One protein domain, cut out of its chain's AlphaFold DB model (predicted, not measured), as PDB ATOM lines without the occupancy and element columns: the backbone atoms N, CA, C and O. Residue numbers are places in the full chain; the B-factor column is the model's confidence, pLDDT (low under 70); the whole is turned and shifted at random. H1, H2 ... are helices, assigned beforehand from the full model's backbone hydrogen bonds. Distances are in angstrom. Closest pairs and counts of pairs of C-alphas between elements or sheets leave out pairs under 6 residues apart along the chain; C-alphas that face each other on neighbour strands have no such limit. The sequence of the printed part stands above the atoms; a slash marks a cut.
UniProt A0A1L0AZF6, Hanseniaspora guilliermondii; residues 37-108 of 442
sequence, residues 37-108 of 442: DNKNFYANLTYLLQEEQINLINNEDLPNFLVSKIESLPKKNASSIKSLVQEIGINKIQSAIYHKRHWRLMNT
ATOM      1  N   ASP A  37     -29.563 -25.278 -58.053       49.56
ATOM      2  CA  ASP A  37     -30.852 -25.118 -57.376       49.56
ATOM      3  C   ASP A  37     -31.463 -26.431 -56.855       49.56
ATOM      4  O   ASP A  37     -32.037 -26.454 -55.764       49.56
ATOM      5  N   ASN A  38     -31.331 -27.541 -57.591       50.38
ATOM      6  CA  ASN A  38     -31.837 -28.847 -57.159       50.38
ATOM      7  C   ASN A  38     -31.000 -29.405 -56.000       50.38
ATOM      8  O   ASN A  38     -31.568 -29.890 -55.023       50.38
ATOM      9  N   LYS A  39     -29.667 -29.269 -56.042       58.03
ATOM     10  CA  LYS A  39     -28.785 -29.719 -54.946       58.03
ATOM     11  C   LYS A  39     -29.070 -28.985 -53.638       58.03
ATOM     12  O   LYS A  39     -29.150 -29.614 -52.584       58.03
ATOM     13  N   ASN A  40     -29.297 -27.674 -53.716       64.25
ATOM     14  CA  ASN A  40     -29.669 -26.864 -52.559       64.25
ATOM     15  C   ASN A  40     -31.051 -27.250 -52.008       64.25
ATOM     16  O   ASN A  40     -31.253 -27.246 -50.796       64.25
ATOM     17  N   PHE A  41     -32.001 -27.624 -52.867       70.62
ATOM     18  CA  PHE A  41     -33.323 -28.078 -52.438       70.62
ATOM     19  C   PHE A  41     -33.272 -29.384 -51.621       70.62
ATOM     20  O   PHE A  41     -33.771 -29.403 -50.495       70.62
ATOM     21  N   TYR A  42     -32.667 -30.455 -52.151       66.69
ATOM     22  CA  TYR A  42     -32.664 -31.769 -51.487       66.69
ATOM     23  C   TYR A  42     -31.887 -31.747 -50.172       66.69
ATOM     24  O   TYR A  42     -32.331 -32.331 -49.183       66.69
ATOM     25  N   ALA A  43     -30.776 -31.009 -50.131       68.44
ATOM     26  CA  ALA A  43     -30.025 -30.772 -48.903       68.44
ATOM     27  C   ALA A  43     -30.885 -30.078 -47.831       68.44
ATOM     28  O   ALA A  43     -30.941 -30.534 -46.688       68.44
ATOM     29  N   ASN A  44     -31.620 -29.025 -48.211       70.62
ATOM     30  CA  ASN A  44     -32.516 -28.308 -47.300       70.62
ATOM     31  C   ASN A  44     -33.680 -29.182 -46.814       70.62
ATOM     32  O   ASN A  44     -34.007 -29.149 -45.630       70.62
ATOM     33  N   LEU A  45     -34.302 -29.966 -47.701       74.81
ATOM     34  CA  LEU A  45     -35.387 -30.872 -47.321       74.81
ATOM     35  C   LEU A  45     -34.894 -31.948 -46.342       74.81
ATOM     36  O   LEU A  45     -35.530 -32.167 -45.317       74.81
ATOM     37  N   THR A  46     -33.745 -32.565 -46.626       69.69
ATOM     38  CA  THR A  46     -33.144 -33.613 -45.782       69.69
ATOM     39  C   THR A  46     -32.837 -33.074 -44.386       69.69
ATOM     40  O   THR A  46     -33.224 -33.671 -43.386       69.69
ATOM     41  N   TYR A  47     -32.219 -31.890 -44.313       73.56
ATOM     42  CA  TYR A  47     -31.918 -31.218 -43.052       73.56
ATOM     43  C   TYR A  47     -33.181 -30.908 -42.229       73.56
ATOM     44  O   TYR A  47     -33.224 -31.163 -41.027       73.56
ATOM     45  N   LEU A  48     -34.233 -30.386 -42.869       75.62
ATOM     46  CA  LEU A  48     -35.487 -30.026 -42.195       75.62
ATOM     47  C   LEU A  48     -36.280 -31.237 -41.685       75.62
ATOM     48  O   LEU A  48     -37.063 -31.086 -40.750       75.62
ATOM     49  N   LEU A  49     -36.087 -32.413 -42.285       74.94
ATOM     50  CA  LEU A  49     -36.714 -33.664 -41.854       74.94
ATOM     51  C   LEU A  49     -35.912 -34.402 -40.763       74.94
ATOM     52  O   LEU A  49     -36.398 -35.419 -40.277       74.94
ATOM     53  N   GLN A  50     -34.748 -33.876 -40.346       64.56
ATOM     54  CA  GLN A  50     -33.918 -34.384 -39.237       64.56
ATOM     55  C   GLN A  50     -33.564 -35.881 -39.328       64.56
ATOM     56  O   GLN A  50     -33.489 -36.572 -38.314       64.56
ATOM     57  N   GLU A  51     -33.347 -36.412 -40.531       57.22
ATOM     58  CA  GLU A  51     -32.976 -37.822 -40.683       57.22
ATOM     59  C   GLU A  51     -31.465 -38.024 -40.467       57.22
ATOM     60  O   GLU A  51     -30.642 -37.529 -41.235       57.22
ATOM     61  N   GLU A  52     -31.088 -38.808 -39.447       44.12
ATOM     62  CA  GLU A  52     -29.699 -39.216 -39.126       44.12
ATOM     63  C   GLU A  52     -29.061 -40.162 -40.172       44.12
ATOM     64  O   GLU A  52     -27.995 -40.737 -39.962       44.12
ATOM     65  N   GLN A  53     -29.694 -40.342 -41.328       45.16
ATOM     66  CA  GLN A  53     -29.259 -41.236 -42.395       45.16
ATOM     67  C   GLN A  53     -29.057 -40.392 -43.658       45.16
ATOM     68  O   GLN A  53     -29.969 -40.167 -44.448       45.16
ATOM     69  N   ILE A  54     -27.829 -39.905 -43.825       37.34
ATOM     70  CA  ILE A  54     -27.373 -38.854 -44.759       37.34
ATOM     71  C   ILE A  54     -27.551 -39.174 -46.274       37.34
ATOM     72  O   ILE A  54     -27.033 -38.466 -47.124       37.34
ATOM     73  N   ASN A  55     -28.355 -40.167 -46.674       44.75
ATOM     74  CA  ASN A  55     -28.525 -40.570 -48.084       44.75
ATOM     75  C   ASN A  55     -29.987 -40.768 -48.554       44.75
ATOM     76  O   ASN A  55     -30.210 -41.414 -49.579       44.75
ATOM     77  N   LEU A  56     -31.000 -40.285 -47.827       45.12
ATOM     78  CA  LEU A  56     -32.338 -40.899 -47.899       45.12
ATOM     79  C   LEU A  56     -33.395 -40.323 -48.844       45.12
ATOM     80  O   LEU A  56     -34.430 -40.965 -49.006       45.12
ATOM     81  N   ILE A  57     -33.164 -39.218 -49.549       56.12
ATOM     82  CA  ILE A  57     -34.130 -38.787 -50.568       56.12
ATOM     83  C   ILE A  57     -33.472 -38.844 -51.937       56.12
ATOM     84  O   ILE A  57     -32.958 -37.854 -52.448       56.12
ATOM     85  N   ASN A  58     -33.524 -40.029 -52.548       64.62
ATOM     86  CA  ASN A  58     -33.463 -40.094 -54.001       64.62
ATOM     87  C   ASN A  58     -34.706 -39.366 -54.541       64.62
ATOM     88  O   ASN A  58     -35.809 -39.572 -54.031       64.62
ATOM     89  N   ASN A  59     -34.555 -38.524 -55.564       67.25
ATOM     90  CA  ASN A  59     -35.662 -37.805 -56.207       67.25
ATOM     91  C   ASN A  59     -36.808 -38.759 -56.567       67.25
ATOM     92  O   ASN A  59     -37.981 -38.402 -56.485       67.25
ATOM     93  N   GLU A  60     -36.469 -39.997 -56.927       74.94
ATOM     94  CA  GLU A  60     -37.452 -41.004 -57.293       74.94
ATOM     95  C   GLU A  60     -38.294 -41.529 -56.114       74.94
ATOM     96  O   GLU A  60     -39.400 -42.029 -56.339       74.94
ATOM     97  N   ASP A  61     -37.821 -41.368 -54.875       76.69
ATOM     98  CA  ASP A  61     -38.532 -41.730 -53.642       76.69
ATOM     99  C   ASP A  61     -39.459 -40.603 -53.146       76.69
ATOM    100  O   ASP A  61     -40.305 -40.836 -52.281       76.69
ATOM    101  N   LEU A  62     -39.380 -39.393 -53.722       81.94
ATOM    102  CA  LEU A  62     -40.263 -38.284 -53.350       81.94
ATOM    103  C   LEU A  62     -41.703 -38.506 -53.830       81.94
ATOM    104  O   LEU A  62     -41.920 -38.700 -55.026       81.94
ATOM    105  N   PRO A  63     -42.725 -38.414 -52.963       83.81
ATOM    106  CA  PRO A  63     -44.125 -38.511 -53.371       83.81
ATOM    107  C   PRO A  63     -44.509 -37.483 -54.441       83.81
ATOM    108  O   PRO A  63     -44.143 -36.313 -54.347       83.81
ATOM    109  N   ASN A  64     -45.320 -37.890 -55.422       86.19
ATOM    110  CA  ASN A  64     -45.665 -37.037 -56.568       86.19
ATOM    111  C   ASN A  64     -46.347 -35.723 -56.148       86.19
ATOM    112  O   ASN A  64     -46.071 -34.683 -56.735       86.19
ATOM    113  N   PHE A  65     -47.183 -35.748 -55.099       86.12
ATOM    114  CA  PHE A  65     -47.824 -34.536 -54.569       86.12
ATOM    115  C   PHE A  65     -46.809 -33.532 -54.005       86.12
ATOM    116  O   PHE A  65     -47.048 -32.326 -54.019       86.12
ATOM    117  N   LEU A  66     -45.700 -34.029 -53.448       84.25
ATOM    118  CA  LEU A  66     -44.661 -33.195 -52.867       84.25
ATOM    119  C   LEU A  66     -43.857 -32.563 -54.001       84.25
ATOM    120  O   LEU A  66     -43.706 -31.346 -54.012       84.25
ATOM    121  N   VAL A  67     -43.459 -33.365 -54.998       84.44
ATOM    122  CA  VAL A  67     -42.796 -32.888 -56.225       84.44
ATOM    123  C   VAL A  67     -43.621 -31.789 -56.902       84.44
ATOM    124  O   VAL A  67     -43.103 -30.698 -57.125       84.44
ATOM    125  N   SER A  68     -44.921 -32.008 -57.121       85.19
ATOM    126  CA  SER A  68     -45.785 -31.015 -57.771       85.19
ATOM    127  C   SER A  68     -45.920 -29.722 -56.960       85.19
ATOM    128  O   SER A  68     -45.893 -28.627 -57.520       85.19
ATOM    129  N   LYS A  69     -46.038 -29.814 -55.625       85.38
ATOM    130  CA  LYS A  69     -46.078 -28.623 -54.760       85.38
ATOM    131  C   LYS A  69     -44.750 -27.862 -54.780       85.38
ATOM    132  O   LYS A  69     -44.764 -26.635 -54.800       85.38
ATOM    133  N   ILE A  70     -43.617 -28.558 -54.831       79.62
ATOM    134  CA  ILE A  70     -42.288 -27.938 -54.939       79.62
ATOM    135  C   ILE A  70     -42.116 -27.227 -56.281       79.62
ATOM    136  O   ILE A  70     -41.569 -26.126 -56.330       79.62
ATOM    137  N   GLU A  71     -42.574 -27.836 -57.373       83.25
ATOM    138  CA  GLU A  71     -42.535 -27.233 -58.709       83.25
ATOM    139  C   GLU A  71     -43.406 -25.978 -58.807       83.25
ATOM    140  O   GLU A  71     -43.049 -25.046 -59.521       83.25
ATOM    141  N   SER A  72     -44.495 -25.915 -58.037       84.62
ATOM    142  CA  SER A  72     -45.359 -24.732 -57.962       84.62
ATOM    143  C   SER A  72     -44.788 -23.572 -57.130       84.62
ATOM    144  O   SER A  72     -45.377 -22.489 -57.115       84.62
ATOM    145  N   LEU A  73     -43.658 -23.757 -56.430       82.31
ATOM    146  CA  LEU A  73     -43.072 -22.701 -55.604       82.31
ATOM    147  C   LEU A  73     -42.426 -21.601 -56.464       82.31
ATOM    148  O   LEU A  73     -41.609 -21.901 -57.334       82.31
ATOM    149  N   PRO A  74     -42.670 -20.312 -56.155       76.38
ATOM    150  CA  PRO A  74     -42.090 -19.198 -56.906       76.38
ATOM    151  C   PRO A  74     -40.561 -19.112 -56.770       76.38
ATOM    152  O   PRO A  74     -39.888 -18.627 -57.677       76.38
ATOM    153  N   LYS A  75     -39.998 -19.568 -55.638       78.50
ATOM    154  CA  LYS A  75     -38.552 -19.719 -55.402       78.50
ATOM    155  C   LYS A  75     -38.295 -20.955 -54.536       78.50
ATOM    156  O   LYS A  75     -38.929 -21.119 -53.498       78.50
ATOM    157  N   LYS A  76     -37.323 -21.790 -54.915       75.38
ATOM    158  CA  LYS A  76     -36.932 -23.016 -54.187       75.38
ATOM    159  C   LYS A  76     -35.836 -22.748 -53.145       75.38
ATOM    160  O   LYS A  76     -34.821 -23.433 -53.104       75.38
ATOM    161  N   ASN A  77     -36.002 -21.703 -52.334       79.44
ATOM    162  CA  ASN A  77     -35.047 -21.372 -51.272       79.44
ATOM    163  C   ASN A  77     -35.423 -22.055 -49.943       79.44
ATOM    164  O   ASN A  77     -36.552 -22.515 -49.765       79.44
ATOM    165  N   ALA A  78     -34.488 -22.090 -48.988       76.75
ATOM    166  CA  ALA A  78     -34.679 -22.758 -47.697       76.75
ATOM    167  C   ALA A  78     -35.926 -22.269 -46.929       76.75
ATOM    168  O   ALA A  78     -36.609 -23.065 -46.292       76.75
ATOM    169  N   SER A  79     -36.257 -20.975 -47.022       81.69
ATOM    170  CA  SER A  79     -37.424 -20.385 -46.349       81.69
ATOM    171  C   SER A  79     -38.746 -20.876 -46.948       81.69
ATOM    172  O   SER A  79     -39.618 -21.347 -46.224       81.69
ATOM    173  N   SER A  80     -38.873 -20.855 -48.278       82.19
ATOM    174  CA  SER A  80     -40.055 -21.359 -48.983       82.19
ATOM    175  C   SER A  80     -40.258 -22.859 -48.770       82.19
ATOM    176  O   SER A  80     -41.390 -23.301 -48.581       82.19
ATOM    177  N   ILE A  81     -39.170 -23.634 -48.728       80.50
ATOM    178  CA  ILE A  81     -39.216 -25.070 -48.414       80.50
ATOM    179  C   ILE A  81     -39.674 -25.285 -46.970       80.50
ATOM    180  O   ILE A  81     -40.549 -26.109 -46.724       80.50
ATOM    181  N   LYS A  82     -39.139 -24.518 -46.011       83.69
ATOM    182  CA  LYS A  82     -39.546 -24.602 -44.604       83.69
ATOM    183  C   LYS A  82     -41.036 -24.304 -44.422       83.69
ATOM    184  O   LYS A  82     -41.714 -25.058 -43.729       83.69
ATOM    185  N   SER A  83     -41.557 -23.274 -45.089       85.44
ATOM    186  CA  SER A  83     -42.992 -22.960 -45.076       85.44
ATOM    187  C   SER A  83     -43.837 -24.082 -45.684       85.44
ATOM    188  O   SER A  83     -44.849 -24.458 -45.101       85.44
ATOM    189  N   LEU A  84     -43.402 -24.668 -46.807       85.94
ATOM    190  CA  LEU A  84     -44.085 -25.801 -47.439       85.94
ATOM    191  C   LEU A  84     -44.124 -27.038 -46.522       85.94
ATOM    192  O   LEU A  84     -45.157 -27.696 -46.396       85.94
ATOM    193  N   VAL A  85     -43.003 -27.352 -45.867       85.69
ATOM    194  CA  VAL A  85     -42.899 -28.465 -44.910       85.69
ATOM    195  C   VAL A  85     -43.818 -28.233 -43.708       85.69
ATOM    196  O   VAL A  85     -44.485 -29.167 -43.263       85.69
ATOM    197  N   GLN A  86     -43.904 -26.996 -43.215       87.56
ATOM    198  CA  GLN A  86     -44.806 -26.628 -42.122       87.56
ATOM    199  C   GLN A  86     -46.286 -26.707 -42.532       87.56
ATOM    200  O   GLN A  86     -47.102 -27.165 -41.737       87.56
ATOM    201  N   GLU A  87     -46.631 -26.314 -43.762       90.06
ATOM    202  CA  GLU A  87     -47.996 -26.392 -44.304       90.06
ATOM    203  C   GLU A  87     -48.486 -27.844 -44.426       90.06
ATOM    204  O   GLU A  87     -49.620 -28.158 -44.070       90.06
ATOM    205  N   ILE A  88     -47.645 -28.744 -44.946       88.88
ATOM    206  CA  ILE A  88     -48.016 -30.154 -45.149       88.88
ATOM    207  C   ILE A  88     -47.930 -30.950 -43.838       88.88
ATOM    208  O   ILE A  88     -48.732 -31.862 -43.615       88.88
ATOM    209  N   GLY A  89     -46.950 -30.621 -42.998       86.88
ATOM    210  CA  GLY A  89     -46.596 -31.350 -41.787       86.88
ATOM    211  C   GLY A  89     -45.500 -32.394 -42.026       86.88
ATOM    212  O   GLY A  89     -45.611 -33.255 -42.902       86.88
ATOM    213  N   ILE A  90     -44.464 -32.353 -41.183       83.62
ATOM    214  CA  ILE A  90     -43.276 -33.224 -41.249       83.62
ATOM    215  C   ILE A  90     -43.666 -34.708 -41.229       83.62
ATOM    216  O   ILE A  90     -43.279 -35.453 -42.126       83.62
ATOM    217  N   ASN A  91     -44.516 -35.122 -40.284       82.25
ATOM    218  CA  ASN A  91     -44.919 -36.527 -40.126       82.25
ATOM    219  C   ASN A  91     -45.627 -37.083 -41.370       82.25
ATOM    220  O   ASN A  91     -45.432 -38.239 -41.743       82.25
ATOM    221  N   LYS A  92     -46.443 -36.257 -42.038       86.88
ATOM    222  CA  LYS A  92     -47.153 -36.651 -43.261       86.88
ATOM    223  C   LYS A  92     -46.182 -36.826 -44.428       86.88
ATOM    224  O   LYS A  92     -46.333 -37.763 -45.206       86.88
ATOM    225  N   ILE A  93     -45.186 -35.943 -44.535       85.38
ATOM    226  CA  ILE A  93     -44.118 -36.048 -45.536       85.38
ATOM    227  C   ILE A  93     -43.282 -37.307 -45.291       85.38
ATOM    228  O   ILE A  93     -43.141 -38.112 -46.207       85.38
ATOM    229  N   GLN A  94     -42.793 -37.512 -44.065       83.19
ATOM    230  CA  GLN A  94     -41.989 -38.682 -43.695       83.19
ATOM    231  C   GLN A  94     -42.746 -39.991 -43.944       83.19
ATOM    232  O   GLN A  94     -42.216 -40.894 -44.584       83.19
ATOM    233  N   SER A  95     -44.014 -40.080 -43.527       84.56
ATOM    234  CA  SER A  95     -44.853 -41.256 -43.792       84.56
ATOM    235  C   SER A  95     -45.036 -41.507 -45.294       84.56
ATOM    236  O   SER A  95     -44.908 -42.642 -45.753       84.56
ATOM    237  N   ALA A  96     -45.271 -40.462 -46.093       86.88
ATOM    238  CA  ALA A  96     -45.429 -40.616 -47.535       86.88
ATOM    239  C   ALA A  96     -44.129 -41.052 -48.239       86.88
ATOM    240  O   ALA A  96     -44.184 -41.902 -49.130       86.88
ATOM    241  N   ILE A  97     -42.975 -40.506 -47.836       85.69
ATOM    242  CA  ILE A  97     -41.655 -40.935 -48.325       85.69
ATOM    243  C   ILE A  97     -41.417 -42.399 -47.941       85.69
ATOM    244  O   ILE A  97     -41.086 -43.211 -48.805       85.69
ATOM    245  N   TYR A  98     -41.673 -42.758 -46.679       87.19
ATOM    246  CA  TYR A  98     -41.547 -44.125 -46.178       87.19
ATOM    247  C   TYR A  98     -42.352 -45.114 -47.027       87.19
ATOM    248  O   TYR A  98     -41.798 -46.097 -47.519       87.19
ATOM    249  N   HIS A  99     -43.644 -44.849 -47.255       87.12
ATOM    250  CA  HIS A  99     -44.499 -45.744 -48.038       87.12
ATOM    251  C   HIS A  99     -44.081 -45.819 -49.509       87.12
ATOM    252  O   HIS A  99     -44.080 -46.911 -50.080       87.12
ATOM    253  N   LYS A 100     -43.689 -44.695 -50.127       88.38
ATOM    254  CA  LYS A 100     -43.221 -44.701 -51.520       88.38
ATOM    255  C   LYS A 100     -41.932 -45.512 -51.667       88.38
ATOM    256  O   LYS A 100     -41.847 -46.350 -52.564       88.38
ATOM    257  N   ARG A 101     -40.970 -45.324 -50.761       88.81
ATOM    258  CA  ARG A 101     -39.699 -46.061 -50.747       88.81
ATOM    259  C   ARG A 101     -39.899 -47.548 -50.460       88.81
ATOM    260  O   ARG A 101     -39.317 -48.388 -51.143       88.81
ATOM    261  N   HIS A 102     -40.756 -47.887 -49.498       91.06
ATOM    262  CA  HIS A 102     -41.122 -49.272 -49.194       91.06
ATOM    263  C   HIS A 102     -41.732 -49.966 -50.415       91.06
ATOM    264  O   HIS A 102     -41.211 -50.989 -50.865       91.06
ATOM    265  N   TRP A 103     -42.753 -49.357 -51.024       91.38
ATOM    266  CA  TRP A 103     -43.385 -49.886 -52.231       91.38
ATOM    267  C   TRP A 103     -42.378 -50.051 -53.372       91.38
ATOM    268  O   TRP A 103     -42.386 -51.072 -54.065       91.38
ATOM    269  N   ARG A 104     -41.478 -49.075 -53.547       91.19
ATOM    270  CA  ARG A 104     -40.428 -49.109 -54.565       91.19
ATOM    271  C   ARG A 104     -39.475 -50.282 -54.350       91.19
ATOM    272  O   ARG A 104     -39.240 -51.026 -55.300       91.19
ATOM    273  N   LEU A 105     -38.962 -50.479 -53.135       91.56
ATOM    274  CA  LEU A 105     -38.094 -51.615 -52.801       91.56
ATOM    275  C   LEU A 105     -38.808 -52.952 -53.017       91.56
ATOM    276  O   LEU A 105     -38.201 -53.900 -53.509       91.56
ATOM    277  N   MET A 106     -40.102 -53.015 -52.699       92.62
ATOM    278  CA  MET A 106     -40.894 -54.230 -52.859       92.62
ATOM    279  C   MET A 106     -41.126 -54.616 -54.320       92.62
ATOM    280  O   MET A 106     -41.102 -55.804 -54.633       92.62
ATOM    281  N   ASN A 107     -41.336 -53.638 -55.206       92.00
ATOM    282  CA  ASN A 107     -41.862 -53.873 -56.557       92.00
ATOM    283  C   ASN A 107     -40.899 -53.512 -57.695       92.00
ATOM    284  O   ASN A 107     -41.192 -53.779 -58.856       92.00
ATOM    285  N   THR A 108     -39.745 -52.920 -57.397       92.25
ATOM    286  CA  THR A 108     -38.725 -52.626 -58.412       92.25
ATOM    287  C   THR A 108     -37.743 -53.786 -58.515       92.25
ATOM    288  O   THR A 108     -37.522 -54.540 -57.568       92.25
TER     289      THR A 108
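Overview. This is residues 37 to 108 of the 442 residues of a protein of Hanseniaspora guilliermondii (UniProt A0A1L0AZF6). Two helices, H3 and the longer H4, make an L with its corner at Gly 89, and the two remaining helices, H1 and H2, lie in the span of that L. H2 sits close to both arms, H1 packs on the H3 arm, and a long loop, residues 49 to 63, leads from H1 round to H2. The contacts between helices are few: H1 and H3 are the one pair that clearly touches, and the H4 arm runs out to one end of the longest axis. The printed part has 72 residues with four named helices, in the order H1, H2, H3, H4, and no named strand, and its class is all helix. It is compact, with a radius of gyration of the C-alphas of 11.8 A, and spans 35 by 24 by 22 A.

Arrangement. Begin with H4, residues 90 to 107, the longest helix. Just before it comes H3, residues 78 to 88, and the link between the two is tight, with one residue. H3 and H4 are close but not clearly touching; look at Val 85 and Ile 93, whose C-alphas are the closest of the two helices, 7.7 A apart. Their lines are about perpendicular, at 84 degrees. Next look at H2, residues 64 to 71, which is close to H4 but not clearly touching it: the closest C-alphas are those of Leu 66 and Ile 93, 7.9 A apart. H2 and H4 run opposite ways at a steep tilt of 56 degrees. H2 is also close to H3 but not clearly touching, with Ile 70 and Ile 81 as the closest pair, their C-alphas 7.8 A apart. These two run opposite ways at a tilt of 36 degrees, only just steep. From H3 go on to H1, residues 37 to 48. H1 and H3 touch, with 7 pairs of C-alphas within 8 A, the closest being those of Asn 44 and Ala 78, 6.0 A apart. They run the same way at a steep tilt of 54 degrees, centre to centre 11.6 A. H1 and H2 are apart, and H1 and H4 are only just apart, their closest C-alphas 8.5 A from each other. In H1, H2, H3 and H4, every pair of O of residue i and N of residue i+4 is within hydrogen-bond range.

Along the chain. Find C-alpha 90 at (-43.276, -33.224, -41.249); from there H4 runs through 18 residues to C-alpha 107 at (-41.862, -53.873, -56.557), 25.7 A away. H3 has 11 residues, Ala 78 to Ile 88, and measures 15.5 A from first to last C-alpha. H2, Asn 64 to Glu 71, has 8 residues and measures 10.5 A. For H1, go to Asp 37, whose C-alpha is at (-30.852, -25.118, -57.376); from there its 12 residues lead to Leu 48, and its length is 16.6 A.

Size, cuts and confidence. The two C-alphas farthest apart are those of Ser 79 and Asn 107, at 35.3 A, while the first and last printed C-alphas, of Asp 37 and Thr 108, are 28.6 A apart. The printed part has no cut. The link from H1 to H2, 15 residues, is long; that from H2 to H3, 6 residues, is short. The mean pLDDT of the printed part is 77.1, and 17 residues are under 70: residues 37 to 40, 42 to 43, 46 and 50 to 59. The mean for H1 is 66, and for H4 it is 88.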